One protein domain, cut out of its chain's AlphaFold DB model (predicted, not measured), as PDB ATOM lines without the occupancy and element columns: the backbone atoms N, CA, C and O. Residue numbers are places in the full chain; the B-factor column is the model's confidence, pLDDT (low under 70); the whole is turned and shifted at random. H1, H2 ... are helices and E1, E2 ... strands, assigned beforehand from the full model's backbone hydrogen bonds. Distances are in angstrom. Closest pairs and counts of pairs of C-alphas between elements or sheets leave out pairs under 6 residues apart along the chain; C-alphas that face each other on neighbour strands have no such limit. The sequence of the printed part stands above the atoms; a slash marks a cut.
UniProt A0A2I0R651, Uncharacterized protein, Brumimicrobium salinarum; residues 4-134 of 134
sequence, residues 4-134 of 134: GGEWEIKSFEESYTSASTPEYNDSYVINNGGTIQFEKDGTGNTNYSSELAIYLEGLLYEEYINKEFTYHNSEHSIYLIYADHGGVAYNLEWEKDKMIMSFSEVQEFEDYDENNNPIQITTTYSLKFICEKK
ATOM      1  N   GLY A   4    -125.768 -62.211  37.483       66.56
ATOM      2  CA  GLY A   4    -125.479 -63.302  36.541       66.56
ATOM      3  C   GLY A   4    -124.252 -63.015  35.667       66.56
ATOM      4  O   GLY A   4    -123.494 -63.928  35.349       66.56
ATOM      5  N   GLY A   5    -124.002 -61.737  35.368       88.88
ATOM      6  CA  GLY A   5    -122.795 -61.237  34.714       88.88
ATOM      7  C   GLY A   5    -122.988 -59.817  34.184       88.88
ATOM      8  O   GLY A   5    -124.093 -59.449  33.796       88.88
ATOM      9  N   GLU A   6    -121.923 -59.020  34.176       94.62
ATOM     10  CA  GLU A   6    -121.895 -57.697  33.542       94.62
ATOM     11  C   GLU A   6    -120.902 -57.742  32.378       94.62
ATOM     12  O   GLU A   6    -119.781 -58.237  32.526       94.62
ATOM     13  N   TRP A   7    -121.337 -57.256  31.221       95.44
ATOM     14  CA  TRP A   7    -120.585 -57.296  29.975       95.44
ATOM     15  C   TRP A   7    -120.458 -55.887  29.405       95.44
ATOM     16  O   TRP A   7    -121.442 -55.158  29.289       95.44
ATOM     17  N   GLU A   8    -119.243 -55.496  29.046       97.56
ATOM     18  CA  GLU A   8    -118.955 -54.259  28.326       97.56
ATOM     19  C   GLU A   8    -119.125 -54.496  26.824       97.56
ATOM     20  O   GLU A   8    -118.513 -55.409  26.279       97.56
ATOM     21  N   ILE A   9    -119.919 -53.673  26.139       97.94
ATOM     22  CA  ILE A   9    -120.035 -53.683  24.677       97.94
ATOM     23  C   ILE A   9    -118.828 -52.923  24.117       97.94
ATOM     24  O   ILE A   9    -118.809 -51.691  24.101       97.94
ATOM     25  N   LYS A  10    -117.803 -53.648  23.664       98.25
ATOM     26  CA  LYS A  10    -116.595 -53.051  23.072       98.25
ATOM     27  C   LYS A  10    -116.912 -52.407  21.731       98.25
ATOM     28  O   LYS A  10    -116.471 -51.287  21.480       98.25
ATOM     29  N   SER A  11    -117.725 -53.082  20.924       97.94
ATOM     30  CA  SER A  11    -118.264 -52.534  19.686       97.94
ATOM     31  C   SER A  11    -119.659 -53.071  19.379       97.94
ATOM     32  O   SER A  11    -120.028 -54.187  19.758       97.94
ATOM     33  N   PHE A  12    -120.429 -52.238  18.694       97.81
ATOM     34  CA  PHE A  12    -121.625 -52.604  17.956       97.81
ATOM     35  C   PHE A  12    -121.314 -52.447  16.469       97.81
ATOM     36  O   PHE A  12    -120.741 -51.432  16.068       97.81
ATOM     37  N   GLU A  13    -121.667 -53.448  15.675       97.69
ATOM     38  CA  GLU A  13    -121.450 -53.472  14.233       97.69
ATOM     39  C   GLU A  13    -122.772 -53.766  13.531       97.69
ATOM     40  O   GLU A  13    -123.522 -54.657  13.936       97.69
ATOM     41  N   GLU A  14    -123.018 -53.046  12.448       95.50
ATOM     42  CA  GLU A  14    -124.125 -53.276  11.535       95.50
ATOM     43  C   GLU A  14    -123.605 -53.343  10.110       95.50
ATOM     44  O   GLU A  14    -122.670 -52.629   9.738       95.50
ATOM     45  N   SER A  15    -124.222 -54.193   9.299       95.38
ATOM     46  CA  SER A  15    -123.981 -54.202   7.868       95.38
ATOM     47  C   SER A  15    -125.241 -54.498   7.076       95.38
ATOM     48  O   SER A  15    -126.096 -55.296   7.467       95.38
ATOM     49  N   TYR A  16    -125.308 -53.861   5.916       92.62
ATOM     50  CA  TYR A  16    -126.276 -54.129   4.873       92.62
ATOM     51  C   TYR A  16    -125.516 -54.480   3.598       92.62
ATOM     52  O   TYR A  16    -124.655 -53.723   3.147       92.62
ATOM     53  N   THR A  17    -125.802 -55.648   3.027       94.19
ATOM     54  CA  THR A  17    -125.124 -56.117   1.813       94.19
ATOM     55  C   THR A  17    -126.113 -56.635   0.779       94.19
ATOM     56  O   THR A  17    -127.047 -57.357   1.106       94.19
ATOM     57  N   SER A  18    -125.886 -56.285  -0.481       90.06
ATOM     58  CA  SER A  18    -126.642 -56.691  -1.660       90.06
ATOM     59  C   SER A  18    -125.661 -57.062  -2.765       90.06
ATOM     60  O   SER A  18    -124.749 -56.301  -3.093       90.06
ATOM     61  N   ALA A  19    -125.835 -58.243  -3.355       84.44
ATOM     62  CA  ALA A  19    -125.077 -58.620  -4.547       84.44
ATOM     63  C   ALA A  19    -125.636 -57.940  -5.808       84.44
ATOM     64  O   ALA A  19    -124.884 -57.672  -6.743       84.44
ATOM     65  N   SER A  20    -126.944 -57.664  -5.821       84.00
ATOM     66  CA  SER A  20    -127.648 -57.063  -6.957       84.00
ATOM     67  C   SER A  20    -127.456 -55.549  -7.034       84.00
ATOM     68  O   SER A  20    -127.497 -54.993  -8.126       84.00
ATOM     69  N   THR A  21    -127.221 -54.895  -5.894       82.50
ATOM     70  CA  THR A  21    -127.024 -53.440  -5.789       82.50
ATOM     71  C   THR A  21    -125.878 -53.078  -4.824       82.50
ATOM     72  O   THR A  21    -126.107 -52.488  -3.763       82.50
ATOM     73  N   PRO A  22    -124.620 -53.455  -5.143       87.12
ATOM     74  CA  PRO A  22    -123.483 -53.304  -4.231       87.12
ATOM     75  C   PRO A  22    -123.148 -51.858  -3.849       87.12
ATOM     76  O   PRO A  22    -122.475 -51.626  -2.847       87.12
ATOM     77  N   GLU A  23    -123.583 -50.884  -4.644       85.56
ATOM     78  CA  GLU A  23    -123.421 -49.452  -4.397       85.56
ATOM     79  C   GLU A  23    -124.175 -48.949  -3.159       85.56
ATOM     80  O   GLU A  23    -123.818 -47.898  -2.629       85.56
ATOM     81  N   TYR A  24    -125.175 -49.699  -2.685       83.31
ATOM     82  CA  TYR A  24    -125.898 -49.419  -1.441       83.31
ATOM     83  C   TYR A  24    -125.394 -50.253  -0.262       83.31
ATOM     84  O   TYR A  24    -126.004 -50.223   0.805       83.31
ATOM     85  N   ASN A  25    -124.307 -51.012  -0.434       91.81
ATOM     86  CA  ASN A  25    -123.699 -51.717   0.684       91.81
ATOM     87  C   ASN A  25    -123.143 -50.701   1.673       91.81
ATOM     88  O   ASN A  25    -122.350 -49.834   1.300       91.81
ATOM     89  N   ASP A  26    -123.522 -50.858   2.932       93.69
ATOM     90  CA  ASP A  26    -123.071 -49.988   4.004       93.69
ATOM     91  C   ASP A  26    -122.724 -50.811   5.242       93.69
ATOM     92  O   ASP A  26    -123.190 -51.939   5.438       93.69
ATOM     93  N   SER A  27    -121.853 -50.251   6.067       95.25
ATOM     94  CA  SER A  27    -121.469 -50.833   7.339       95.25
ATOM     95  C   SER A  27    -121.202 -49.736   8.347       95.25
ATOM     96  O   SER A  27    -120.483 -48.778   8.055       95.25
ATOM     97  N   TYR A  28    -121.704 -49.930   9.555       95.25
ATOM     98  CA  TYR A  28    -121.570 -48.971  10.631       95.25
ATOM     99  C   TYR A  28    -120.958 -49.629  11.866       95.25
ATOM    100  O   TYR A  28    -121.247 -50.785  12.178       95.25
ATOM    101  N   VAL A  29    -120.077 -48.902  12.556       97.69
ATOM    102  CA  VAL A  29    -119.405 -49.385  13.767       97.69
ATOM    103  C   VAL A  29    -119.437 -48.306  14.835       97.69
ATOM    104  O   VAL A  29    -118.898 -47.218  14.640       97.69
ATOM    105  N   ILE A  30    -119.996 -48.647  15.995       97.94
ATOM    106  CA  ILE A  30    -119.956 -47.820  17.202       97.94
ATOM    107  C   ILE A  30    -119.047 -48.504  18.212       97.94
ATOM    108  O   ILE A  30    -119.289 -49.640  18.619       97.94
ATOM    109  N   ASN A  31    -118.002 -47.806  18.644       98.00
ATOM    110  CA  ASN A  31    -117.097 -48.298  19.680       98.00
ATOM    111  C   ASN A  31    -117.559 -47.830  21.061       98.00
ATOM    112  O   ASN A  31    -118.134 -46.755  21.198       98.00
ATOM    113  N   ASN A  32    -117.239 -48.608  22.097       96.38
ATOM    114  CA  ASN A  32    -117.680 -48.354  23.471       96.38
ATOM    115  C   ASN A  32    -119.209 -48.229  23.546       96.38
ATOM    116  O   ASN A  32    -119.753 -47.202  23.950       96.38
ATOM    117  N   GLY A  33    -119.911 -49.287  23.144       96.69
ATOM    118  CA  GLY A  33    -121.369 -49.334  23.066       96.69
ATOM    119  C   GLY A  33    -122.084 -49.301  24.419       96.69
ATOM    120  O   GLY A  33    -123.305 -49.269  24.448       96.69
ATOM    121  N   GLY A  34    -121.367 -49.299  25.547       97.12
ATOM    122  CA  GLY A  34    -121.948 -49.298  26.891       97.12
ATOM    123  C   GLY A  34    -121.888 -50.676  27.547       97.12
ATOM    124  O   GLY A  34    -120.873 -51.362  27.444       97.12
ATOM    125  N   THR A  35    -122.940 -51.079  28.259       96.50
ATOM    126  CA  THR A  35    -122.963 -52.345  29.010       96.50
ATOM    127  C   THR A  35    -124.287 -53.087  28.920       96.50
ATOM    128  O   THR A  35    -125.347 -52.474  28.801       96.50
ATOM    129  N   ILE A  36    -124.215 -54.408  29.082       95.00
ATOM    130  CA  ILE A  36    -125.365 -55.297  29.254       95.00
ATOM    131  C   ILE A  36    -125.167 -56.085  30.545       95.00
ATOM    132  O   ILE A  36    -124.109 -56.680  30.766       95.00
ATOM    133  N   GLN A  37    -126.181 -56.086  31.400       94.88
ATOM    134  CA  GLN A  37    -126.176 -56.821  32.655       94.88
ATOM    135  C   GLN A  37    -127.256 -57.897  32.628       94.88
ATOM    136  O   GLN A  37    -128.405 -57.617  32.296       94.88
ATOM    137  N   PHE A  38    -126.881 -59.113  33.015       93.25
ATOM    138  CA  PHE A  38    -127.791 -60.239  33.187       93.25
ATOM    139  C   PHE A  38    -127.859 -60.618  34.665       93.25
ATOM    140  O   PHE A  38    -126.831 -60.768  35.333       93.25
ATOM    141  N   GLU A  39    -129.068 -60.805  35.175       94.19
ATOM    142  CA  GLU A  39    -129.365 -61.289  36.517       94.19
ATOM    143  C   GLU A  39    -129.737 -62.772  36.483       94.19
ATOM    144  O   GLU A  39    -130.332 -63.274  35.531       94.19
ATOM    145  N   LYS A  40    -129.408 -63.506  37.552       90.06
ATOM    146  CA  LYS A  40    -129.672 -64.956  37.624       90.06
ATOM    147  C   LYS A  40    -131.159 -65.327  37.619       90.06
ATOM    148  O   LYS A  40    -131.481 -66.502  37.464       90.06
ATOM    149  N   ASP A  41    -132.047 -64.365  37.843       91.38
ATOM    150  CA  ASP A  41    -133.497 -64.563  37.842       91.38
ATOM    151  C   ASP A  41    -134.123 -64.489  36.437       91.38
ATOM    152  O   ASP A  41    -135.338 -64.632  36.310       91.38
ATOM    153  N   GLY A  42    -133.307 -64.324  35.388       91.25
ATOM    154  CA  GLY A  42    -133.778 -64.219  34.007       91.25
ATOM    155  C   GLY A  42    -134.153 -62.796  33.597       91.25
ATOM    156  O   GLY A  42    -134.764 -62.611  32.547       91.25
ATOM    157  N   THR A  43    -133.801 -61.790  34.399       93.75
ATOM    158  CA  THR A  43    -133.926 -60.372  34.041       93.75
ATOM    159  C   THR A  43    -132.572 -59.775  33.673       93.75
ATOM    160  O   THR A  43    -131.517 -60.331  33.967       93.75
ATOM    161  N   GLY A  44    -132.566 -58.634  33.007       93.81
ATOM    162  CA  GLY A  44    -131.348 -57.897  32.728       93.81
ATOM    163  C   GLY A  44    -131.645 -56.444  32.430       93.81
ATOM    164  O   GLY A  44    -132.800 -56.027  32.415       93.81
ATOM    165  N   ASN A  45    -130.600 -55.660  32.215       93.81
ATOM    166  CA  ASN A  45    -130.732 -54.279  31.782       93.81
ATOM    167  C   ASN A  45    -129.625 -53.912  30.798       93.81
ATOM    168  O   ASN A  45    -128.540 -54.504  30.792       93.81
ATOM    169  N   THR A  46    -129.923 -52.936  29.950       92.62
ATOM    170  CA  THR A  46    -128.942 -52.311  29.069       92.62
ATOM    171  C   THR A  46    -128.620 -50.912  29.573       92.62
ATOM    172  O   THR A  46    -129.457 -50.214  30.142       92.62
ATOM    173  N   ASN A  47    -127.372 -50.506  29.385       94.88
ATOM    174  CA  ASN A  47    -126.931 -49.131  29.569       94.88
ATOM    175  C   ASN A  47    -125.974 -48.805  28.425       94.88
ATOM    176  O   ASN A  47    -124.749 -48.833  28.570       94.88
ATOM    177  N   TYR A  48    -126.562 -48.623  27.250       95.56
ATOM    178  CA  TYR A  48    -125.896 -48.243  26.026       95.56
ATOM    179  C   TYR A  48    -125.253 -46.863  26.161       95.56
ATOM    180  O   TYR A  48    -125.767 -45.973  26.847       95.56
ATOM    181  N   SER A  49    -124.122 -46.670  25.488       96.81
ATOM    182  CA  SER A  49    -123.527 -45.342  25.348       96.81
ATOM    183  C   SER A  49    -124.495 -44.401  24.634       96.81
ATOM    184  O   SER A  49    -125.362 -44.847  23.888       96.81
ATOM    185  N   SER A  50    -124.359 -43.086  24.839       95.62
ATOM    186  CA  SER A  50    -125.271 -42.118  24.213       95.62
ATOM    187  C   SER A  50    -125.299 -42.239  22.687       95.62
ATOM    188  O   SER A  50    -126.359 -42.093  22.096       95.62
ATOM    189  N   GLU A  51    -124.158 -42.540  22.064       95.75
ATOM    190  CA  GLU A  51    -124.070 -42.751  20.616       95.75
ATOM    191  C   GLU A  51    -124.860 -43.989  20.175       95.75
ATOM    192  O   GLU A  51    -125.706 -43.882  19.291       95.75
ATOM    193  N   LEU A  52    -124.660 -45.139  20.835       95.12
ATOM    194  CA  LEU A  52    -125.402 -46.358  20.504       95.12
ATOM    195  C   LEU A  52    -126.894 -46.239  20.835       95.12
ATOM    196  O   LEU A  52    -127.717 -46.735  20.076       95.12
ATOM    197  N   ALA A  53    -127.256 -45.568  21.928       93.56
ATOM    198  CA  ALA A  53    -128.648 -45.331  22.294       93.56
ATOM    199  C   ALA A  53    -129.383 -44.525  21.211       93.56
ATOM    200  O   ALA A  53    -130.391 -44.997  20.699       93.56
ATOM    201  N   ILE A  54    -128.829 -43.375  20.798       92.56
ATOM    202  CA  ILE A  54    -129.400 -42.535  19.728       92.56
ATOM    203  C   ILE A  54    -129.510 -43.319  18.419       92.56
ATOM    204  O   ILE A  54    -130.493 -43.196  17.695       92.56
ATOM    205  N   TYR A  55    -128.495 -44.124  18.108       91.75
ATOM    206  CA  TYR A  55    -128.503 -44.942  16.906       91.75
ATOM    207  C   TYR A  55    -129.629 -45.982  16.925       91.75
ATOM    208  O   TYR A  55    -130.414 -46.083  15.984       91.75
ATOM    209  N   LEU A  56    -129.746 -46.723  18.030       89.19
ATOM    210  CA  LEU A  56    -130.762 -47.753  18.192       89.19
ATOM    211  C   LEU A  56    -132.178 -47.177  18.290       89.19
ATOM    212  O   LEU A  56    -133.090 -47.856  17.854       89.19
ATOM    213  N   GLU A  57    -132.388 -45.947  18.765       86.88
ATOM    214  CA  GLU A  57    -133.698 -45.266  18.685       86.88
ATOM    215  C   GLU A  57    -134.187 -45.075  17.234       86.88
ATOM    216  O   GLU A  57    -135.387 -44.957  16.992       86.88
ATOM    217  N   GLY A  58    -133.272 -45.050  16.257       83.56
ATOM    218  CA  GLY A  58    -133.616 -45.017  14.833       83.56
ATOM    219  C   GLY A  58    -134.019 -46.376  14.251       83.56
ATOM    220  O   GLY A  58    -134.678 -46.417  13.213       83.56
ATOM    221  N   LEU A  59    -133.636 -47.476  14.907       79.94
ATOM    222  CA  LEU A  59    -133.864 -48.855  14.450       79.94
ATOM    223  C   LEU A  59    -134.928 -49.593  15.274       79.94
ATOM    224  O   LEU A  59    -135.622 -50.475  14.775       79.94
ATOM    225  N   LEU A  60    -135.031 -49.245  16.550       76.19
ATOM    226  CA  LEU A  60    -135.848 -49.869  17.575       76.19
ATOM    227  C   LEU A  60    -136.747 -48.814  18.220       76.19
ATOM    228  O   LEU A  60    -136.451 -47.622  18.205       76.19
ATOM    229  N   TYR A  61    -137.832 -49.256  18.848       73.88
ATOM    230  CA  TYR A  61    -138.652 -48.359  19.654       73.88
ATOM    231  C   TYR A  61    -137.851 -47.848  20.864       73.88
ATOM    232  O   TYR A  61    -137.159 -48.620  21.529       73.88
ATOM    233  N   GLU A  62    -137.969 -46.552  21.175       74.69
ATOM    234  CA  GLU A  62    -137.288 -45.883  22.305       74.69
ATOM    235  C   GLU A  62    -137.490 -46.631  23.637       74.69
ATOM    236  O   GLU A  62    -136.610 -46.692  24.495       74.69
ATOM    237  N   GLU A  63    -138.644 -47.282  23.793       74.62
ATOM    238  CA  GLU A  63    -138.993 -48.104  24.951       74.62
ATOM    239  C   GLU A  63    -138.136 -49.369  25.129       74.62
ATOM    240  O   GLU A  63    -138.283 -50.050  26.139       74.62
ATOM    241  N   TYR A  64    -137.221 -49.682  24.207       76.25
ATOM    242  CA  TYR A  64    -136.246 -50.777  24.343       76.25
ATOM    243  C   TYR A  64    -134.872 -50.291  24.802       76.25
ATOM    244  O   TYR A  64    -134.018 -51.083  25.209       76.25
ATOM    245  N   ILE A  65    -134.636 -48.982  24.735       86.12
ATOM    246  CA  ILE A  65    -133.318 -48.393  24.925       86.12
ATOM    247  C   ILE A  65    -133.095 -48.114  26.407       86.12
ATOM    248  O   ILE A  65    -133.872 -47.422  27.067       86.12
ATOM    249  N   ASN A  66    -132.008 -48.671  26.943       86.75
ATOM    250  CA  ASN A  66    -131.621 -48.547  28.350       86.75
ATOM    251  C   ASN A  66    -132.724 -48.967  29.330       86.75
ATOM    252  O   ASN A  66    -132.955 -48.317  30.356       86.75
ATOM    253  N   LYS A  67    -133.438 -50.041  28.985       86.00
ATOM    254  CA  LYS A  67    -134.513 -50.613  29.795       86.00
ATOM    255  C   LYS A  67    -134.138 -51.968  30.368       86.00
ATOM    256  O   LYS A  67    -133.194 -52.631  29.934       86.00
ATOM    257  N   GLU A  68    -134.920 -52.360  31.365       91.50
ATOM    258  CA  GLU A  68    -134.949 -53.734  31.834       91.50
ATOM    259  C   GLU A  68    -135.569 -54.642  30.769       91.50
ATOM    260  O   GLU A  68    -136.503 -54.261  30.061       91.50
ATOM    261  N   PHE A  69    -135.051 -55.856  30.678       91.50
ATOM    262  CA  PHE A  69    -135.550 -56.904  29.804       91.50
ATOM    263  C   PHE A  69    -135.657 -58.213  30.581       91.50
ATOM    264  O   PHE A  69    -134.995 -58.416  31.599       91.50
ATOM    265  N   THR A  70    -136.476 -59.130  30.078       94.06
ATOM    266  CA  THR A  70    -136.402 -60.543  30.473       94.06
ATOM    267  C   THR A  70    -135.674 -61.315  29.388       94.06
ATOM    268  O   THR A  70    -135.682 -60.906  28.225       94.06
ATOM    269  N   TYR A  71    -134.996 -62.399  29.746       92.94
ATOM    270  CA  TYR A  71    -134.265 -63.190  28.772       92.94
ATOM    271  C   TYR A  71    -134.385 -64.689  29.005       92.94
ATOM    272  O   TYR A  71    -134.517 -65.189  30.125       92.94
ATOM    273  N   HIS A  72    -134.276 -65.415  27.899       91.25
ATOM    274  CA  HIS A  72    -134.095 -66.857  27.880       91.25
ATOM    275  C   HIS A  72    -132.919 -67.177  26.970       91.25
ATOM    276  O   HIS A  72    -132.816 -66.624  25.877       91.25
ATOM    277  N   ASN A  73    -132.029 -68.066  27.397       89.75
ATOM    278  CA  ASN A  73    -130.869 -68.441  26.602       89.75
ATOM    279  C   ASN A  73    -130.721 -69.959  26.483       89.75
ATOM    280  O   ASN A  73    -131.140 -70.725  27.352       89.75
ATOM    281  N   SER A  74    -130.099 -70.369  25.385       88.62
ATOM    282  CA  SER A  74    -129.558 -71.706  25.169       88.62
ATOM    283  C   SER A  74    -128.026 -71.635  25.131       88.62
ATOM    284  O   SER A  74    -127.435 -70.618  25.498       88.62
ATOM    285  N   GLU A  75    -127.373 -72.712  24.695       86.81
ATOM    286  CA  GLU A  75    -125.927 -72.722  24.448       86.81
ATOM    287  C   GLU A  75    -125.519 -71.817  23.271       86.81
ATOM    288  O   GLU A  75    -124.408 -71.298  23.260       86.81
ATOM    289  N   HIS A  76    -126.415 -71.609  22.299       91.25
ATOM    290  CA  HIS A  76    -126.097 -70.950  21.023       91.25
ATOM    291  C   HIS A  76    -127.001 -69.764  20.693       91.25
ATOM    292  O   HIS A  76    -126.907 -69.194  19.608       91.25
ATOM    293  N   SER A  77    -127.911 -69.398  21.591       92.31
ATOM    294  CA  SER A  77    -128.834 -68.296  21.353       92.31
ATOM    295  C   SER A  77    -129.268 -67.618  22.640       92.31
ATOM    296  O   SER A  77    -129.309 -68.235  23.706       92.31
ATOM    297  N   ILE A  78    -129.639 -66.350  22.519       93.12
ATOM    298  CA  ILE A  78    -130.288 -65.580  23.572       93.12
ATOM    299  C   ILE A  78    -131.478 -64.826  22.988       93.12
ATOM    300  O   ILE A  78    -131.388 -64.217  21.925       93.12
ATOM    301  N   TYR A  79    -132.608 -64.895  23.678       92.88
ATOM    302  CA  TYR A  79    -133.826 -64.176  23.340       92.88
ATOM    303  C   TYR A  79    -134.052 -63.082  24.377       92.88
ATOM    304  O   TYR A  79    -134.224 -63.396  25.555       92.88
ATOM    305  N   LEU A  80    -134.009 -61.821  23.944       91.44
ATOM    306  CA  LEU A  80    -134.225 -60.645  24.789       91.44
ATOM    307  C   LEU A  80    -135.649 -60.138  24.579       91.44
ATOM    308  O   LEU A  80    -136.030 -59.848  23.449       91.44
ATOM    309  N   ILE A  81    -136.426 -60.040  25.654       89.12
ATOM    310  CA  ILE A  81    -137.833 -59.629  25.636       89.12
ATOM    311  C   ILE A  81    -137.949 -58.277  26.336       89.12
ATOM    312  O   ILE A  81    -137.701 -58.167  27.544       89.12
ATOM    313  N   TYR A  82    -138.356 -57.268  25.573       82.50
ATOM    314  CA  TYR A  82    -138.482 -55.884  26.015       82.50
ATOM    315  C   TYR A  82    -139.967 -55.550  26.190       82.50
ATOM    316  O   TYR A  82    -140.640 -55.173  25.235       82.50
ATOM    317  N   ALA A  83    -140.477 -55.730  27.413       71.44
ATOM    318  CA  ALA A  83    -141.860 -55.439  27.820       71.44
ATOM    319  C   ALA A  83    -142.936 -55.774  26.748       71.44
ATOM    320  O   ALA A  83    -142.824 -56.778  26.046       71.44
ATOM    321  N   ASP A  84    -144.009 -54.980  26.657       65.88
ATOM    322  CA  ASP A  84    -145.262 -55.254  25.927       65.88
ATOM    323  C   ASP A  84    -145.144 -55.380  24.389       65.88
ATOM    324  O   ASP A  84    -146.159 -55.451  23.691       65.88
ATOM    325  N   HIS A  85    -143.932 -55.432  23.836       63.59
ATOM    326  CA  HIS A  85    -143.696 -55.219  22.407       63.59
ATOM    327  C   HIS A  85    -142.876 -56.330  21.725       63.59
ATOM    328  O   HIS A  85    -142.492 -56.219  20.559       63.59
ATOM    329  N   GLY A  86    -142.665 -57.449  22.421       72.19
ATOM    330  CA  GLY A  86    -142.009 -58.638  21.877       72.19
ATOM    331  C   GLY A  86    -140.525 -58.725  22.229       72.19
ATOM    332  O   GLY A  86    -140.066 -58.195  23.241       72.19
ATOM    333  N   GLY A  87    -139.771 -59.474  21.430       79.00
ATOM    334  CA  GLY A  87    -138.365 -59.739  21.709       79.00
ATOM    335  C   GLY A  87    -137.561 -60.111  20.475       79.00
ATOM    336  O   GLY A  87    -138.122 -60.512  19.453       79.00
ATOM    337  N   VAL A  88    -136.241 -60.001  20.594       84.44
ATOM    338  CA  VAL A  88    -135.275 -60.259  19.521       84.44
ATOM    339  C   VAL A  88    -134.421 -61.470  19.886       84.44
ATOM    340  O   VAL A  88    -133.925 -61.586  21.009       84.44
ATOM    341  N   ALA A  89    -134.269 -62.390  18.931       90.25
ATOM    342  CA  ALA A  89    -133.398 -63.551  19.060       90.25
ATOM    343  C   ALA A  89    -132.033 -63.250  18.447       90.25
ATOM    344  O   ALA A  89    -131.941 -62.907  17.271       90.25
ATOM    345  N   TYR A  90    -130.984 -63.444  19.236       93.81
ATOM    346  CA  TYR A  90    -129.603 -63.371  18.791       93.81
ATOM    347  C   TYR A  90    -128.974 -64.759  18.831       93.81
ATOM    348  O   TYR A  90    -129.196 -65.533  19.769       93.81
ATOM    349  N   ASN A  91    -128.140 -65.053  17.840       96.44
ATOM    350  CA  ASN A  91    -127.146 -66.109  17.948       96.44
ATOM    351  C   ASN A  91    -126.102 -65.689  18.984       96.44
ATOM    352  O   ASN A  91    -125.735 -64.515  19.065       96.44
ATOM    353  N   LEU A  92    -125.645 -66.651  19.777       94.25
ATOM    354  CA  LEU A  92    -124.716 -66.428  20.872       94.25
ATOM    355  C   LEU A  92    -123.440 -67.234  20.638       94.25
ATOM    356  O   LEU A  92    -123.475 -68.460  20.546       94.25
ATOM    357  N   GLU A  93    -122.311 -66.537  20.608       94.81
ATOM    358  CA  GLU A  93    -120.982 -67.137  20.683       94.81
ATOM    359  C   GLU A  93    -120.295 -66.626  21.947       94.81
ATOM    360  O   GLU A  93    -120.320 -65.429  22.235       94.81
ATOM    361  N   TRP A  94    -119.668 -67.509  22.719       87.62
ATOM    362  CA  TRP A  94    -118.929 -67.105  23.912       87.62
ATOM    363  C   TRP A  94    -117.605 -67.856  24.062       87.62
ATOM    364  O   TRP A  94    -117.487 -69.044  23.775       87.62
ATOM    365  N   GLU A  95    -116.584 -67.159  24.541       87.62
ATOM    366  CA  GLU A  95    -115.305 -67.759  24.905       87.62
ATOM    367  C   GLU A  95    -114.782 -67.068  26.158       87.62
ATOM    368  O   GLU A  95    -114.197 -65.990  26.078       87.62
ATOM    369  N   LYS A  96    -114.992 -67.710  27.314       85.75
ATOM    370  CA  LYS A  96    -114.526 -67.322  28.656       85.75
ATOM    371  C   LYS A  96    -114.856 -65.878  29.073       85.75
ATOM    372  O   LYS A  96    -115.718 -65.675  29.923       85.75
ATOM    373  N   ASP A  97    -114.146 -64.915  28.498       92.62
ATOM    374  CA  ASP A  97    -114.205 -63.485  28.788       92.62
ATOM    375  C   ASP A  97    -114.798 -62.676  27.610       92.62
ATOM    376  O   ASP A  97    -114.872 -61.453  27.692       92.62
ATOM    377  N   LYS A  98    -115.239 -63.338  26.530       94.38
ATOM    378  CA  LYS A  98    -115.862 -62.728  25.343       94.38
ATOM    379  C   LYS A  98    -117.250 -63.296  25.078       94.38
ATOM    380  O   LYS A  98    -117.451 -64.504  25.197       94.38
ATOM    381  N   MET A  99    -118.171 -62.431  24.674       94.75
ATOM    382  CA  MET A  99    -119.516 -62.784  24.225       94.75
ATOM    383  C   MET A  99    -119.826 -62.010  22.945       94.75
ATOM    384  O   MET A  99    -119.577 -60.812  22.870       94.75
ATOM    385  N   ILE A 100    -120.379 -62.683  21.946       96.94
ATOM    386  CA  ILE A 100    -120.872 -62.079  20.715       96.94
ATOM    387  C   ILE A 100    -122.350 -62.426  20.598       96.94
ATOM    388  O   ILE A 100    -122.707 -63.602  20.570       96.94
ATOM    389  N   MET A 101    -123.193 -61.400  20.515       96.06
ATOM    390  CA  MET A 101    -124.599 -61.554  20.142       96.06
ATOM    391  C   MET A 101    -124.765 -61.065  18.712       96.06
ATOM    392  O   MET A 101    -124.430 -59.916  18.427       96.06
ATOM    393  N   SER A 102    -125.258 -61.912  17.814       96.75
ATOM    394  CA  SER A 102    -125.434 -61.556  16.407       96.75
ATOM    395  C   SER A 102    -126.837 -61.855  15.902       96.75
ATOM    396  O   SER A 102    -127.475 -62.830  16.292       96.75
ATOM    397  N   PHE A 103    -127.324 -60.993  15.022       93.94
ATOM    398  CA  PHE A 103    -128.560 -61.166  14.279       93.94
ATOM    399  C   PHE A 103    -128.225 -61.038  12.799       93.94
ATOM    400  O   PHE A 103    -127.401 -60.208  12.422       93.94
ATOM    401  N   SER A 104    -128.824 -61.882  11.969       94.12
ATOM    402  CA  SER A 104    -128.672 -61.797  10.524       94.12
ATOM    403  C   SER A 104    -129.956 -62.267   9.869       94.12
ATOM    404  O   SER A 104    -130.480 -63.327  10.220       94.12
ATOM    405  N   GLU A 105    -130.455 -61.478   8.932       93.19
ATOM    406  CA  GLU A 105    -131.625 -61.815   8.140       93.19
ATOM    407  C   GLU A 105    -131.354 -61.565   6.663       93.19
ATOM    408  O   GLU A 105    -130.657 -60.622   6.279       93.19
ATOM    409  N   VAL A 106    -131.916 -62.439   5.836       93.25
ATOM    410  CA  VAL A 106    -131.928 -62.272   4.389       93.25
ATOM    411  C   VAL A 106    -133.307 -61.760   4.011       93.25
ATOM    412  O   VAL A 106    -134.308 -62.424   4.284       93.25
ATOM    413  N   GLN A 107    -133.352 -60.584   3.401       90.31
ATOM    414  CA  GLN A 107    -134.566 -59.997   2.861       90.31
ATOM    415  C   GLN A 107    -134.562 -60.141   1.341       90.31
ATOM    416  O   GLN A 107    -133.550 -59.936   0.671       90.31
ATOM    417  N   GLU A 108    -135.718 -60.497   0.796       90.44
ATOM    418  CA  GLU A 108    -135.928 -60.634  -0.638       90.44
ATOM    419  C   GLU A 108    -137.086 -59.729  -1.054       90.44
ATOM    420  O   GLU A 108    -138.192 -59.844  -0.525       90.44
ATOM    421  N   PHE A 109    -136.843 -58.827  -2.003       87.50
ATOM    422  CA  PHE A 109    -137.876 -57.961  -2.569       87.50
ATOM    423  C   PHE A 109    -137.693 -57.776  -4.077       87.50
ATOM    424  O   PHE A 109    -136.601 -57.945  -4.619       87.50
ATOM    425  N   GLU A 110    -138.794 -57.467  -4.756       90.38
ATOM    426  CA  GLU A 110    -138.801 -57.136  -6.179       90.38
ATOM    427  C   GLU A 110    -138.497 -55.645  -6.355       90.38
ATOM    428  O   GLU A 110    -139.086 -54.804  -5.672       90.38
ATOM    429  N   ASP A 111    -137.599 -55.329  -7.280       87.06
ATOM    430  CA  ASP A 111    -137.332 -53.973  -7.759       87.06
ATOM    431  C   ASP A 111    -137.371 -53.957  -9.295       87.06
ATOM    432  O   ASP A 111    -137.619 -54.987  -9.923       87.06
ATOM    433  N   TYR A 112    -137.142 -52.808  -9.923       87.25
ATOM    434  CA  TYR A 112    -137.164 -52.648 -11.373       87.25
ATOM    435  C   TYR A 112    -135.808 -52.155 -11.884       87.25
ATOM    436  O   TYR A 112    -135.235 -51.208 -11.352       87.25
ATOM    437  N   ASP A 113    -135.294 -52.788 -12.943       84.19
ATOM    438  CA  ASP A 113    -134.085 -52.311 -13.620       84.19
ATOM    439  C   ASP A 113    -134.326 -50.983 -14.373       84.19
ATOM    440  O   ASP A 113    -135.449 -50.478 -14.477       84.19
ATOM    441  N   GLU A 114    -133.272 -50.417 -14.966       85.94
ATOM    442  CA  GLU A 114    -133.351 -49.188 -15.776       85.94
ATOM    443  C   GLU A 114    -134.312 -49.282 -16.983       85.94
ATOM    444  O   GLU A 114    -134.727 -48.259 -17.532       85.94
ATOM    445  N   ASN A 115    -134.689 -50.500 -17.387       93.50
ATOM    446  CA  ASN A 115    -135.617 -50.797 -18.477       93.50
ATOM    447  C   ASN A 115    -137.024 -51.172 -17.972       93.50
ATOM    448  O   ASN A 115    -137.879 -51.552 -18.775       93.50
ATOM    449  N   ASN A 116    -137.280 -51.039 -16.667       89.25
ATOM    450  CA  ASN A 116    -138.534 -51.371 -16.002       89.25
ATOM    451  C   ASN A 116    -138.908 -52.869 -16.074       89.25
ATOM    452  O   ASN A 116    -140.094 -53.217 -16.077       89.25
ATOM    453  N   ASN A 117    -137.914 -53.760 -16.122       91.88
ATOM    454  CA  ASN A 117    -138.110 -55.193 -15.902       91.88
ATOM    455  C   ASN A 117    -137.978 -55.518 -14.408       91.88
ATOM    456  O   ASN A 117    -137.064 -54.993 -13.771       91.88
ATOM    457  N   PRO A 118    -138.826 -56.404 -13.856       89.38
ATOM    458  CA  PRO A 118    -138.700 -56.820 -12.468       89.38
ATOM    459  C   PRO A 118    -137.400 -57.607 -12.262       89.38
ATOM    460  O   PRO A 118    -137.082 -58.528 -13.022       89.38
ATOM    461  N   ILE A 119    -136.667 -57.256 -11.212       87.62
ATOM    462  CA  ILE A 119    -135.463 -57.934 -10.746       87.62
ATOM    463  C   ILE A 119    -135.638 -58.330  -9.281       87.62
ATOM    464  O   ILE A 119    -136.226 -57.603  -8.485       87.62
ATOM    465  N   GLN A 120    -135.116 -59.500  -8.921       89.25
ATOM    466  CA  GLN A 120    -135.094 -59.948  -7.535       89.25
ATOM    467  C   GLN A 120    -133.855 -59.377  -6.844       89.25
ATOM    468  O   GLN A 120    -132.720 -59.634  -7.263       89.25
ATOM    469  N   ILE A 121    -134.075 -58.628  -5.772       88.38
ATOM    470  CA  ILE A 121    -133.020 -58.152  -4.890       88.38
ATOM    471  C   ILE A 121    -132.995 -59.053  -3.660       88.38
ATOM    472  O   ILE A 121    -134.029 -59.310  -3.041       88.38
ATOM    473  N   THR A 122    -131.802 -59.541  -3.332       91.00
ATOM    474  CA  THR A 122    -131.525 -60.275  -2.099       91.00
ATOM    475  C   THR A 122    -130.541 -59.451  -1.296       91.00
ATOM    476  O   THR A 122    -129.418 -59.204  -1.750       91.00
ATOM    477  N   THR A 123    -130.955 -59.037  -0.107       91.94
ATOM    478  CA  THR A 123    -130.120 -58.274   0.812       91.94
ATOM    479  C   THR A 123    -129.927 -59.040   2.103       91.94
ATOM    480  O   THR A 123    -130.791 -59.789   2.543       91.94
ATOM    481  N   THR A 124    -128.746 -58.907   2.692       94.81
ATOM    482  CA  THR A 124    -128.437 -59.445   4.012       94.81
ATOM    483  C   THR A 124    -128.225 -58.283   4.957       94.81
ATOM    484  O   THR A 124    -127.317 -57.473   4.752       94.81
ATOM    485  N   TYR A 125    -129.057 -58.231   5.986       92.94
ATOM    486  CA  TYR A 125    -128.936 -57.316   7.105       92.94
ATOM    487  C   TYR A 125    -128.301 -58.051   8.279       92.94
ATOM    488  O   TYR A 125    -128.678 -59.186   8.566       92.94
ATOM    489  N   SER A 126    -127.308 -57.456   8.937       95.19
ATOM    490  CA  SER A 126    -126.638 -58.076  10.082       95.19
ATOM    491  C   SER A 126    -126.340 -57.074  11.185       95.19
ATOM    492  O   SER A 126    -125.878 -55.971  10.917       95.19
ATOM    493  N   LEU A 127    -126.539 -57.505  12.430       95.12
ATOM    494  CA  LEU A 127    -126.189 -56.786  13.654       95.12
ATOM    495  C   LEU A 127    -125.278 -57.644  14.519       95.12
ATOM    496  O   LEU A 127    -125.459 -58.861  14.610       95.12
ATOM    497  N   LYS A 128    -124.331 -57.014  15.211       96.81
ATOM    498  CA  LYS A 128    -123.405 -57.707  16.100       96.81
ATOM    499  C   LYS A 128    -123.019 -56.845  17.293       96.81
ATOM    500  O   LYS A 128    -122.488 -55.752  17.139       96.81
ATOM    501  N   PHE A 129    -123.217 -57.378  18.492       97.12
ATOM    502  CA  PHE A 129    -122.678 -56.831  19.733       97.12
ATOM    503  C   PHE A 129    -121.458 -57.655  20.125       97.12
ATOM    504  O   PHE A 129    -121.575 -58.859  20.357       97.12
ATOM    505  N   ILE A 130    -120.293 -57.016  20.198       98.06
ATOM    506  CA  ILE A 130    -119.049 -57.638  20.648       98.06
ATOM    507  C   ILE A 130    -118.799 -57.189  22.079       98.06
ATOM    508  O   ILE A 130    -118.541 -56.013  22.347       98.06
ATOM    509  N   CYS A 131    -118.881 -58.138  23.002       97.31
ATOM    510  CA  CYS A 131    -118.837 -57.883  24.426       97.31
ATOM    511  C   CYS A 131    -117.646 -58.561  25.108       97.31
ATOM    512  O   CYS A 131    -117.261 -59.680  24.765       97.31
ATOM    513  N   GLU A 132    -117.109 -57.907  26.136       96.88
ATOM    514  CA  GLU A 132    -116.114 -58.476  27.045       96.88
ATOM    515  C   GLU A 132    -116.633 -58.467  28.478       96.88
ATOM    516  O   GLU A 132    -117.394 -57.589  28.889       96.88
ATOM    517  N   LYS A 133    -116.244 -59.481  29.243       94.19
ATOM    518  CA  LYS A 133    -116.635 -59.606  30.641       94.19
ATOM    519  C   LYS A 133    -115.979 -58.508  31.478       94.19
ATOM    520  O   LYS A 133    -114.782 -58.259  31.338       94.19
ATOM    521  N   LYS A 134    -116.767 -57.889  32.357       87.81
ATOM    522  CA  LYS A 134    -116.330 -56.823  33.262       87.81
ATOM    523  C   LYS A 134    -115.862 -57.342  34.622       87.81
ATOM    524  O   LYS A 134    -116.343 -58.420  35.054       87.81
TER     525      LYS A 134
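What this domain is: This is residues 4 to 134 of the 134 residues of an uncharacterized protein of Brumimicrobium salinarum (UniProt A0A2I0R651). Eight antiparallel strands ring a closed barrel, and the long hairpin of E7 and E8 runs on far past one end of it as an arm, with the hairpin of E1 and E2 alongside for part of the way. The short helix H1 packs on the outside, next to E2. The printed part has 131 residues, with named elements in the order E1 E2 E3 H1 E4 E5 E6 E7 E8; round the ring the strands keep their chain order, E8 closing on E1. The class is mostly strand. The whole is only just compact, close to loose, with a radius of gyration of the C-alphas of 16.9 A, and elongated, spanning 58 by 30 by 30 A.

How they stand to each other: E1, residues 4 to 18, and E2, residues 26 to 39, form a hairpin, with N 12 and O 30 2.8 A apart, within hydrogen-bond range. E1 bends by 67 degrees at residue 8 and E2 by 69 degrees at residue 32. E3, residues 43 to 48, forms a hairpin with E2 (N 37 to O 45, 2.9 A), and E1 E2 E3 are a meander, each strand the antiparallel neighbour of the one before. H1, residues 50 to 57, is on the barrel and outside it, over none of the strands, at a height over the sheet of 7.0 A; its closest C-alphas to E2 are those of Leu 52 and Gly 33, 5.6 A. In H1 every O i to N i+4 pair is within hydrogen-bond range. E4, residues 68 to 73, is antiparallel to E3 (N 69 to O 44, 2.8 A). E5, residues 77 to 81, E6, residues 87 to 95, E7, residues 98 to 112, and E8, residues 118 to 133, follow, and E4 to E8 are a second meander of hairpins: N 81 and O 70 are 2.8 A apart, N 90 and O 78 2.8 A, N 93 and O 100 3.0 A, N 107 and O 123 2.8 A. E8 and E1 are antiparallel at 159 degrees, with N 15 and O 126 2.9 A apart.

Where its parts are: E1 begins at C-alpha 4 (-125.479, -63.302, 36.541) and is 38.8 A long; E2 is 35.0 A. E6 is 24.6 A, E7 43.6 A and E8 48.5 A, from C-alpha 118 (-138.700, -56.820, -12.468) to C-alpha 133 (-116.635, -59.606, 30.641).

The domain as a whole: The two C-alphas farthest apart, those of Lys 40 and Asn 115, are 58.2 A apart. The printed part has no cut, and no link is long. The mean pLDDT of the printed part is 90.4; residue 4 and residues 84 to 85 are under 70.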